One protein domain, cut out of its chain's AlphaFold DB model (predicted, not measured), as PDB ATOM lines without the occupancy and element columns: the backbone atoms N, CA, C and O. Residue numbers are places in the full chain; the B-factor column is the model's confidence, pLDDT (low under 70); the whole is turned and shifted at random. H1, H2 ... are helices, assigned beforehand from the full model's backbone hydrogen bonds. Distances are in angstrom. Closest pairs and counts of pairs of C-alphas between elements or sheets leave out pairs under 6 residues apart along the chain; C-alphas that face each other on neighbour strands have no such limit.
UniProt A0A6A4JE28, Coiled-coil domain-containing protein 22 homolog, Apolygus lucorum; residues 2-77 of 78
ATOM      1  N   GLU A   2     -45.328  -2.925  43.447       68.75
ATOM      2  CA  GLU A   2     -44.617  -3.701  44.491       68.75
ATOM      3  C   GLU A   2     -45.453  -4.094  45.722       68.75
ATOM      4  O   GLU A   2     -45.248  -5.159  46.283       68.75
ATOM      5  N   GLU A   3     -46.425  -3.285  46.156       78.12
ATOM      6  CA  GLU A   3     -47.217  -3.622  47.353       78.12
ATOM      7  C   GLU A   3     -48.078  -4.880  47.171       78.12
ATOM      8  O   GLU A   3     -48.214  -5.684  48.087       78.12
ATOM      9  N   VAL A   4     -48.616  -5.092  45.966       84.50
ATOM     10  CA  VAL A   4     -49.409  -6.291  45.656       84.50
ATOM     11  C   VAL A   4     -48.524  -7.535  45.682       84.50
ATOM     12  O   VAL A   4     -48.940  -8.583  46.166       84.50
ATOM     13  N   ASP A   5     -47.292  -7.397  45.207       84.31
ATOM     14  CA  ASP A   5     -46.310  -8.470  45.164       84.31
ATOM     15  C   ASP A   5     -45.914  -8.947  46.567       84.31
ATOM     16  O   ASP A   5     -45.994 -10.136  46.881       84.31
ATOM     17  N   LYS A   6     -45.643  -7.986  47.458       83.81
ATOM     18  CA  LYS A   6     -45.412  -8.216  48.890       83.81
ATOM     19  C   LYS A   6     -46.553  -8.982  49.541       83.81
ATOM     20  O   LYS A   6     -46.314  -9.933  50.281       83.81
ATOM     21  N   ILE A   7     -47.794  -8.584  49.260       88.12
ATOM     22  CA  ILE A   7     -48.988  -9.232  49.820       88.12
ATOM     23  C   ILE A   7     -49.087 -10.683  49.339       88.12
ATOM     24  O   ILE A   7     -49.319 -11.581  50.153       88.12
ATOM     25  N   ILE A   8     -48.898 -10.931  48.038       88.00
ATOM     26  CA  ILE A   8     -48.960 -12.284  47.471       88.00
ATOM     27  C   ILE A   8     -47.842 -13.142  48.062       88.00
ATOM     28  O   ILE A   8     -48.113 -14.225  48.574       88.00
ATOM     29  N   THR A   9     -46.610 -12.638  48.071       87.38
ATOM     30  CA  THR A   9     -45.448 -13.357  48.597       87.38
ATOM     31  C   THR A   9     -45.602 -13.684  50.080       87.38
ATOM     32  O   THR A   9     -45.377 -14.825  50.484       87.38
ATOM     33  N   HIS A  10     -46.069 -12.736  50.895       88.38
ATOM     34  CA  HIS A  10     -46.352 -12.989  52.308       88.38
ATOM     35  C   HIS A  10     -47.440 -14.056  52.492       88.38
ATOM     36  O   HIS A  10     -47.279 -14.966  53.300       88.38
ATOM     37  N   SER A  11     -48.525 -13.987  51.715       89.00
ATOM     38  CA  SER A  11     -49.615 -14.972  51.774       89.00
ATOM     39  C   SER A  11     -49.139 -16.373  51.384       89.00
ATOM     40  O   SER A  11     -49.500 -17.356  52.022       89.00
ATOM     41  N   LEU A  12     -48.285 -16.472  50.361       89.19
ATOM     42  CA  LEU A  12     -47.696 -17.736  49.929       89.19
ATOM     43  C   LEU A  12     -46.736 -18.322  50.983       89.19
ATOM     44  O   LEU A  12     -46.692 -19.537  51.172       89.19
ATOM     45  N   ARG A  13     -45.997 -17.480  51.717       87.81
ATOM     46  CA  ARG A  13     -45.165 -17.934  52.847       87.81
ATOM     47  C   ARG A  13     -46.001 -18.417  54.027       87.81
ATOM     48  O   ARG A  13     -45.624 -19.398  54.654       87.81
ATOM     49  N   ASP A  14     -47.135 -17.775  54.296       88.38
ATOM     50  CA  ASP A  14     -48.051 -18.168  55.376       88.38
ATOM     51  C   ASP A  14     -48.649 -19.568  55.145       88.38
ATOM     52  O   ASP A  14     -48.672 -20.402  56.048       88.38
ATOM     53  N   ILE A  15     -48.993 -19.898  53.894       88.00
ATOM     54  CA  ILE A  15     -49.397 -21.265  53.495       88.00
ATOM     55  C   ILE A  15     -48.209 -22.251  53.392       88.00
ATOM     56  O   ILE A  15     -48.364 -23.427  53.037       88.00
ATOM     57  N   GLY A  16     -47.004 -21.771  53.700       85.56
ATOM     58  CA  GLY A  16     -45.778 -22.537  53.870       85.56
ATOM     59  C   GLY A  16     -44.932 -22.744  52.615       85.56
ATOM     60  O   GLY A  16     -44.088 -23.643  52.651       85.56
ATOM     61  N   CYS A  17     -45.163 -22.028  51.508       86.50
ATOM     62  CA  CYS A  17     -44.267 -22.128  50.350       86.50
ATOM     63  C   CYS A  17     -42.844 -21.702  50.710       86.50
ATOM     64  O   CYS A  17     -42.644 -20.728  51.440       86.50
ATOM     65  N   ASP A  18     -41.867 -22.413  50.148       84.06
ATOM     66  CA  ASP A  18     -40.442 -22.148  50.352       84.06
ATOM     67  C   ASP A  18     -39.993 -20.945  49.507       84.06
ATOM     68  O   ASP A  18     -39.356 -21.067  48.463       84.06
ATOM     69  N   ILE A  19     -40.423 -19.751  49.921       83.75
ATOM     70  CA  ILE A  19     -40.031 -18.486  49.295       83.75
ATOM     71  C   ILE A  19     -38.906 -17.864  50.118       83.75
ATOM     72  O   ILE A  19     -39.047 -17.650  51.329       83.75
ATOM     73  N   SER A  20     -37.799 -17.557  49.440       79.06
ATOM     74  CA  SER A  20     -36.619 -16.919  50.023       79.06
ATOM     75  C   SER A  20     -36.960 -15.560  50.640       79.06
ATOM     76  O   SER A  20     -37.732 -14.783  50.082       79.06
ATOM     77  N   ASP A  21     -36.365 -15.246  51.791       68.25
ATOM     78  CA  ASP A  21     -36.602 -14.014  52.558       68.25
ATOM     79  C   ASP A  21     -36.218 -12.706  51.855       68.25
ATOM     80  O   ASP A  21     -36.659 -11.647  52.298       68.25
ATOM     81  N   GLY A  22     -35.480 -12.775  50.746       66.31
ATOM     82  CA  GLY A  22     -35.161 -11.625  49.894       66.31
ATOM     83  C   GLY A  22     -36.018 -11.494  48.631       66.31
ATOM     84  O   GLY A  22     -35.824 -10.549  47.867       66.31
ATOM     85  N   THR A  23     -36.931 -12.434  48.376       71.94
ATOM     86  CA  THR A  23     -37.808 -12.399  47.203       71.94
ATOM     87  C   THR A  23     -39.048 -11.579  47.533       71.94
ATOM     88  O   THR A  23     -39.942 -12.038  48.231       71.94
ATOM     89  N   ASP A  24     -39.086 -10.355  47.018       70.19
ATOM     90  CA  ASP A  24     -40.189  -9.397  47.191       70.19
ATOM     91  C   ASP A  24     -40.898  -9.106  45.849       70.19
ATOM     92  O   ASP A  24     -41.679  -8.171  45.706       70.19
ATOM     93  N   SER A  25     -40.546  -9.879  44.816       79.94
ATOM     94  CA  SER A  25     -41.029  -9.710  43.446       79.94
ATOM     95  C   SER A  25     -41.338 -11.056  42.789       79.94
ATOM     96  O   SER A  25     -40.449 -11.904  42.656       79.94
ATOM     97  N   LEU A  26     -42.567 -11.207  42.291       82.50
ATOM     98  CA  LEU A  26     -43.084 -12.342  41.522       82.50
ATOM     99  C   LEU A  26     -42.267 -12.606  40.254       82.50
ATOM    100  O   LEU A  26     -42.235 -13.732  39.773       82.50
ATOM    101  N   ASP A  27     -41.570 -11.595  39.732       82.94
ATOM    102  CA  ASP A  27     -40.653 -11.728  38.591       82.94
ATOM    103  C   ASP A  27     -39.509 -12.721  38.863       82.94
ATOM    104  O   ASP A  27     -39.049 -13.424  37.968       82.94
ATOM    105  N   THR A  28     -39.093 -12.846  40.126       82.50
ATOM    106  CA  THR A  28     -38.001 -13.744  40.527       82.50
ATOM    107  C   THR A  28     -38.457 -15.182  40.792       82.50
ATOM    108  O   THR A  28     -37.643 -16.037  41.145       82.50
ATOM    109  N   PHE A  29     -39.750 -15.474  40.628       86.25
ATOM    110  CA  PHE A  29     -40.297 -16.791  40.925       86.25
ATOM    111  C   PHE A  29     -39.879 -17.799  39.858       86.25
ATOM    112  O   PHE A  29     -40.069 -17.608  38.656       86.25
ATOM    113  N   THR A  30     -39.360 -18.936  40.308       87.44
ATOM    114  CA  THR A  30     -39.086 -20.059  39.419       87.44
ATOM    115  C   THR A  30     -40.384 -20.781  39.071       87.44
ATOM    116  O   THR A  30     -41.356 -20.780  39.829       87.44
ATOM    117  N   THR A  31     -40.407 -21.463  37.924       87.00
ATOM    118  CA  THR A  31     -41.568 -22.273  37.525       87.00
ATOM    119  C   THR A  31     -41.908 -23.336  38.572       87.00
ATOM    120  O   THR A  31     -43.079 -23.606  38.804       87.00
ATOM    121  N   GLU A  32     -40.901 -23.916  39.228       86.88
ATOM    122  CA  GLU A  32     -41.093 -24.877  40.320       86.88
ATOM    123  C   GLU A  32     -41.852 -24.260  41.494       86.88
ATOM    124  O   GLU A  32     -42.835 -24.842  41.951       86.88
ATOM    125  N   LEU A  33     -41.466 -23.051  41.907       86.94
ATOM    126  CA  LEU A  33     -42.116 -22.346  43.006       86.94
ATOM    127  C   LEU A  33     -43.565 -21.986  42.664       86.94
ATOM    128  O   LEU A  33     -44.454 -22.167  43.489       86.94
ATOM    129  N   VAL A  34     -43.830 -21.542  41.430       88.38
ATOM    130  CA  VAL A  34     -45.198 -21.240  40.967       88.38
ATOM    131  C   VAL A  34     -46.085 -22.487  40.995       88.38
ATOM    132  O   VAL A  34     -47.245 -22.412  41.398       88.38
ATOM    133  N   ILE A  35     -45.554 -23.636  40.575       89.56
ATOM    134  CA  ILE A  35     -46.290 -24.905  40.560       89.56
ATOM    135  C   ILE A  35     -46.572 -25.384  41.985       89.56
ATOM    136  O   ILE A  35     -47.706 -25.767  42.276       89.56
ATOM    137  N   GLU A  36     -45.587 -25.305  42.881       89.19
ATOM    138  CA  GLU A  36     -45.770 -25.642  44.294       89.19
ATOM    139  C   GLU A  36     -46.816 -24.729  44.954       89.19
ATOM    140  O   GLU A  36     -47.755 -25.215  45.589       89.19
ATOM    141  N   ALA A  37     -46.697 -23.416  44.746       89.56
ATOM    142  CA  ALA A  37     -47.624 -22.412  45.256       89.56
ATOM    143  C   ALA A  37     -49.054 -22.653  44.773       89.56
ATOM    144  O   ALA A  37     -49.984 -22.684  45.578       89.56
ATOM    145  N   ALA A  38     -49.241 -22.885  43.472       89.56
ATOM    146  CA  ALA A  38     -50.552 -23.171  42.905       89.56
ATOM    147  C   ALA A  38     -51.160 -24.457  43.487       89.56
ATOM    148  O   ALA A  38     -52.337 -24.466  43.849       89.56
ATOM    149  N   ALA A  39     -50.365 -25.523  43.617       89.56
ATOM    150  CA  ALA A  39     -50.816 -26.785  44.195       89.56
ATOM    151  C   ALA A  39     -51.243 -26.620  45.664       89.56
ATOM    152  O   ALA A  39     -52.315 -27.090  46.042       89.56
ATOM    153  N   ARG A  40     -50.467 -25.893  46.483       89.38
ATOM    154  CA  ARG A  40     -50.831 -25.610  47.883       89.38
ATOM    155  C   ARG A  40     -52.093 -24.773  48.009       89.38
ATOM    156  O   ARG A  40     -52.961 -25.112  48.807       89.38
ATOM    157  N   CYS A  41     -52.209 -23.708  47.218       89.94
ATOM    158  CA  CYS A  41     -53.421 -22.895  47.185       89.94
ATOM    159  C   CYS A  41     -54.647 -23.763  46.883       89.94
ATOM    160  O   CYS A  41     -55.661 -23.659  47.567       89.94
ATOM    161  N   LEU A  42     -54.543 -24.655  45.896       88.19
ATOM    162  CA  LEU A  42     -55.637 -25.547  45.519       88.19
ATOM    163  C   LEU A  42     -55.970 -26.584  46.590       88.19
ATOM    164  O   LEU A  42     -57.148 -26.862  46.776       88.19
ATOM    165  N   GLU A  43     -54.994 -27.108  47.329       87.06
ATOM    166  CA  GLU A  43     -55.277 -27.993  48.466       87.06
ATOM    167  C   GLU A  43     -55.991 -27.277  49.616       87.06
ATOM    168  O   GLU A  43     -56.852 -27.868  50.264       87.06
ATOM    169  N   ILE A  44     -55.673 -26.003  49.858       87.12
ATOM    170  CA  ILE A  44     -56.335 -25.201  50.896       87.12
ATOM    171  C   ILE A  44     -57.766 -24.847  50.479       87.12
ATOM    172  O   ILE A  44     -58.683 -24.910  51.294       87.12
ATOM    173  N   ILE A  45     -57.964 -24.475  49.212       87.56
ATOM    174  CA  ILE A  45     -59.273 -24.083  48.673       87.56
ATOM    175  C   ILE A  45     -60.172 -25.308  48.455       87.56
ATOM    176  O   ILE A  45     -61.377 -25.243  48.687       87.56
ATOM    177  N   SER A  46     -59.596 -26.414  47.989       83.44
ATOM    178  CA  SER A  46     -60.290 -27.637  47.591       83.44
ATOM    179  C   SER A  46     -59.541 -28.863  48.131       83.44
ATOM    180  O   SER A  46     -58.836 -29.553  47.376       83.44
ATOM    181  N   PRO A  47     -59.675 -29.143  49.442       79.31
ATOM    182  CA  PRO A  47     -59.036 -30.292  50.070       79.31
ATOM    183  C   PRO A  47     -59.489 -31.595  49.398       79.31
ATOM    184  O   PRO A  47     -60.682 -31.828  49.209       79.31
ATOM    185  N   GLY A  48     -58.527 -32.445  49.023       74.88
ATOM    186  CA  GLY A  48     -58.767 -33.688  48.274       74.88
ATOM    187  C   GLY A  48     -58.474 -33.602  46.772       74.88
ATOM    188  O   GLY A  48     -58.629 -34.596  46.063       74.88
ATOM    189  N   SER A  49     -58.023 -32.446  46.282       74.94
ATOM    190  CA  SER A  49     -57.463 -32.325  44.933       74.94
ATOM    191  C   SER A  49     -56.057 -32.934  44.916       74.94
ATOM    192  O   SER A  49     -55.121 -32.327  45.426       74.94
ATOM    193  N   ASP A  50     -55.901 -34.132  44.347       76.94
ATOM    194  CA  ASP A  50     -54.595 -34.795  44.201       76.94
ATOM    195  C   ASP A  50     -53.775 -34.083  43.113       76.94
ATOM    196  O   ASP A  50     -53.816 -34.429  41.930       76.94
ATOM    197  N   ILE A  51     -53.114 -32.989  43.503       83.81
ATOM    198  CA  ILE A  51     -52.310 -32.168  42.600       83.81
ATOM    199  C   ILE A  51     -50.828 -32.378  42.902       83.81
ATOM    200  O   ILE A  51     -50.381 -32.158  44.030       83.81
ATOM    201  N   PRO A  52     -50.025 -32.744  41.892       83.44
ATOM    202  CA  PRO A  52     -48.590 -32.895  42.062       83.44
ATOM    203  C   PRO A  52     -47.932 -31.549  42.390       83.44
ATOM    204  O   PRO A  52     -48.018 -30.590  41.627       83.44
ATOM    205  N   ARG A  53     -47.224 -31.513  43.524       81.19
ATOM    206  CA  ARG A  53     -46.490 -30.338  44.026       81.19
ATOM    207  C   ARG A  53     -45.094 -30.169  43.423       81.19
ATOM    208  O   ARG A  53     -44.478 -29.126  43.593       81.19
ATOM    209  N   VAL A  54     -44.582 -31.198  42.745       81.69
ATOM    210  CA  VAL A  54     -43.220 -31.232  42.194       81.69
ATOM    211  C   VAL A  54     -43.282 -31.206  40.676       81.69
ATOM    212  O   VAL A  54     -44.017 -31.985  40.064       81.69
ATOM    213  N   LEU A  55     -42.473 -30.341  40.063       81.12
ATOM    214  CA  LEU A  55     -42.355 -30.268  38.614       81.12
ATOM    215  C   LEU A  55     -41.414 -31.379  38.102       81.12
ATOM    216  O   LEU A  55     -40.215 -31.352  38.382       81.12
ATOM    217  N   PRO A  56     -41.902 -32.354  37.318       83.19
ATOM    218  CA  PRO A  56     -41.057 -33.413  36.776       83.19
ATOM    219  C   PRO A  56     -40.074 -32.878  35.724       83.19
ATOM    220  O   PRO A  56     -40.316 -31.868  35.063       83.19
ATOM    221  N   ILE A  57     -38.965 -33.589  35.511       82.88
ATOM    222  CA  ILE A  57     -37.940 -33.219  34.513       82.88
ATOM    223  C   ILE A  57     -38.450 -33.463  33.079       82.88
ATOM    224  O   ILE A  57     -38.086 -32.750  32.145       82.88
ATOM    225  N   ASN A  58     -39.339 -34.443  32.900       89.25
ATOM    226  CA  ASN A  58     -39.903 -34.799  31.602       89.25
ATOM    227  C   ASN A  58     -40.971 -33.790  31.137       89.25
ATOM    228  O   ASN A  58     -41.973 -33.585  31.822       89.25
ATOM    229  N   MET A  59     -40.815 -33.235  29.932       85.75
ATOM    230  CA  MET A  59     -41.715 -32.208  29.382       85.75
ATOM    231  C   MET A  59     -43.176 -32.655  29.272       85.75
ATOM    232  O   MET A  59     -44.073 -31.881  29.598       85.75
ATOM    233  N   ALA A  60     -43.433 -33.906  28.877       87.06
ATOM    234  CA  ALA A  60     -44.804 -34.422  28.810       87.06
ATOM    235  C   ALA A  60     -45.474 -34.427  30.194       87.06
ATOM    236  O   ALA A  60     -46.624 -34.017  30.338       87.06
ATOM    237  N   ALA A  61     -44.720 -34.806  31.226       85.38
ATOM    238  CA  ALA A  61     -45.210 -34.808  32.593       85.38
ATOM    239  C   ALA A  61     -45.423 -33.372  33.112       85.38
ATOM    240  O   ALA A  61     -46.423 -33.114  33.772       85.38
ATOM    241  N   ARG A  62     -44.569 -32.403  32.738       87.62
ATOM    242  CA  ARG A  62     -44.781 -30.975  33.064       87.62
ATOM    243  C   ARG A  62     -46.096 -30.448  32.503       87.62
ATOM    244  O   ARG A  62     -46.834 -29.761  33.205       87.62
ATOM    245  N   PHE A  63     -46.405 -30.798  31.256       88.44
ATOM    246  CA  PHE A  63     -47.674 -30.432  30.636       88.44
ATOM    247  C   PHE A  63     -48.864 -31.036  31.393       88.44
ATOM    248  O   PHE A  63     -49.837 -30.335  31.660       88.44
ATOM    249  N   GLN A  64     -48.771 -32.309  31.790       88.94
ATOM    250  CA  GLN A  64     -49.816 -32.965  32.581       88.94
ATOM    251  C   GLN A  64     -50.025 -32.296  33.946       88.94
ATOM    252  O   GLN A  64     -51.172 -32.081  34.328       88.94
ATOM    253  N   VAL A  65     -48.951 -31.910  34.645       89.25
ATOM    254  CA  VAL A  65     -49.036 -31.156  35.911       89.25
ATOM    255  C   VAL A  65     -49.769 -29.830  35.704       89.25
ATOM    256  O   VAL A  65     -50.740 -29.545  36.403       89.25
ATOM    257  N   GLY A  66     -49.370 -29.046  34.697       88.25
ATOM    258  CA  GLY A  66     -50.033 -27.778  34.382       88.25
ATOM    259  C   GLY A  66     -51.508 -27.955  34.009       88.25
ATOM    260  O   GLY A  66     -52.361 -27.195  34.468       88.25
ATOM    261  N   ALA A  67     -51.833 -28.991  33.232       88.81
ATOM    262  CA  ALA A  67     -53.209 -29.325  32.875       88.81
ATOM    263  C   ALA A  67     -54.042 -29.750  34.096       88.81
ATOM    264  O   ALA A  67     -55.205 -29.359  34.197       88.81
ATOM    265  N   CYS A  68     -53.456 -30.505  35.030       88.25
ATOM    266  CA  CYS A  68     -54.096 -30.915  36.278       88.25
ATOM    267  C   CYS A  68     -54.461 -29.696  37.138       88.25
ATOM    268  O   CYS A  68     -55.631 -29.528  37.483       88.25
ATOM    269  N   ILE A  69     -53.500 -28.794  37.371       89.00
ATOM    270  CA  ILE A  69     -53.710 -27.527  38.089       89.00
ATOM    271  C   ILE A  69     -54.813 -26.706  37.412       89.00
ATOM    272  O   ILE A  69     -55.774 -26.290  38.056       89.00
ATOM    273  N   ALA A  70     -54.724 -26.520  36.092       88.88
ATOM    274  CA  ALA A  70     -55.718 -25.761  35.340       88.88
ATOM    275  C   ALA A  70     -57.122 -26.380  35.420       88.88
ATOM    276  O   ALA A  70     -58.115 -25.653  35.431       88.88
ATOM    277  N   ASN A  71     -57.225 -27.711  35.463       87.00
ATOM    278  CA  ASN A  71     -58.502 -28.404  35.586       87.00
ATOM    279  C   ASN A  71     -59.078 -28.287  37.003       87.00
ATOM    280  O   ASN A  71     -60.264 -28.012  37.154       87.00
ATOM    281  N   ALA A  72     -58.242 -28.409  38.034       86.12
ATOM    282  CA  ALA A  72     -58.652 -28.208  39.419       86.12
ATOM    283  C   ALA A  72     -59.171 -26.780  39.665       86.12
ATOM    284  O   ALA A  72     -60.223 -26.607  40.277       86.12
ATOM    285  N   CYS A  73     -58.533 -25.763  39.072       85.44
ATOM    286  CA  CYS A  73     -59.035 -24.385  39.100       85.44
ATOM    287  C   CYS A  73     -60.419 -24.218  38.443       85.44
ATOM    288  O   CYS A  73     -61.157 -23.299  38.792       85.44
ATOM    289  N   LYS A  74     -60.783 -25.071  37.474       83.00
ATOM    290  CA  LYS A  74     -62.103 -25.034  36.819       83.00
ATOM    291  C   LYS A  74     -63.182 -25.741  37.636       83.00
ATOM    292  O   LYS A  74     -64.333 -25.318  37.587       83.00
ATOM    293  N   VAL A  75     -62.820 -26.805  38.353       65.69
ATOM    294  CA  VAL A  75     -63.762 -27.668  39.085       65.69
ATOM    295  C   VAL A  75     -64.374 -26.974  40.307       65.69
ATOM    296  O   VAL A  75     -65.537 -27.217  40.603       65.69
ATOM    297  N   GLY A  76     -63.685 -26.028  40.952       58.59
ATOM    298  CA  GLY A  76     -64.217 -25.269  42.101       58.59
ATOM    299  C   GLY A  76     -65.380 -24.297  41.809       58.59
ATOM    300  O   GLY A  76     -65.625 -23.396  42.607       58.59
ATOM    301  N   ARG A  77     -66.064 -24.405  40.657       52.06
ATOM    302  CA  ARG A  77     -67.162 -23.511  40.225       52.06
ATOM    303  C   ARG A  77     -68.539 -24.178  40.070       52.06
ATOM    304  O   ARG A  77     -69.442 -23.512  39.563       52.06
TER     305      ARG A  77
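Overview. This is residues 2 to 77 of the 78 residues of the protein "Coiled-coil domain-containing protein 22 homolog" of Apolygus lucorum (UniProt A0A6A4JE28). Two helices, H2 and H3, lie side by side and run the same way, while the third, H1, stands steeply slanted on the other side of H2, so that H2 is in the middle. A long loop, residues 15 to 30, leads from H1 to H2, and a second, residues 46 to 58, folds back from the end of H2 to the start of H3. The printed part has 76 residues with three named helices, in the order H1, H2, H3, and no named strand; its class is all helix. It is compact, with a radius of gyration of the C-alphas of 12.9 A and spans of 32 by 29 by 17 A.

Along the chain. H1 is residues 2 to 14, 18.4 A from first to last C-alpha, and begins at C-alpha 2 at (-44.617, -3.701, 44.491). H2 is residues 31 to 45, 21.0 A long, with C-alpha 31 at (-41.568, -22.273, 37.525). H3, the longest helix, is residues 59 to 75, 24.5 A long, and ends at C-alpha 75 at (-63.762, -27.668, 39.085).

Arrangement. H1 and H2 are close but not clearly touching; their closest C-alphas, those of Leu 12 and Ala 37, are 6.6 A apart. They run the same way at a steep tilt of 66 degrees. H2 and H3 touch, H3 with residues 66 to 73 alone; their closest C-alphas, those of Ala 39 and Ile 69, are 6.8 A apart. They run the same way at a shallow tilt of 29 degrees. H1 and H3 are apart. In H1, H2 and H3 every O i to N i+4 pair is within hydrogen-bond range.

Size, cuts and confidence. The two C-alphas farthest apart in the domain, those of Glu 3 and Ala 60, are 36.0 A apart. The printed part has no cut. Both links, H1 to H2 and H2 to H3, are long, with 16 and 13 residues. The mean pLDDT of the printed part is 83.5; it is under 70 at residue 2, residues 21 to 22 and residues 75 to 77.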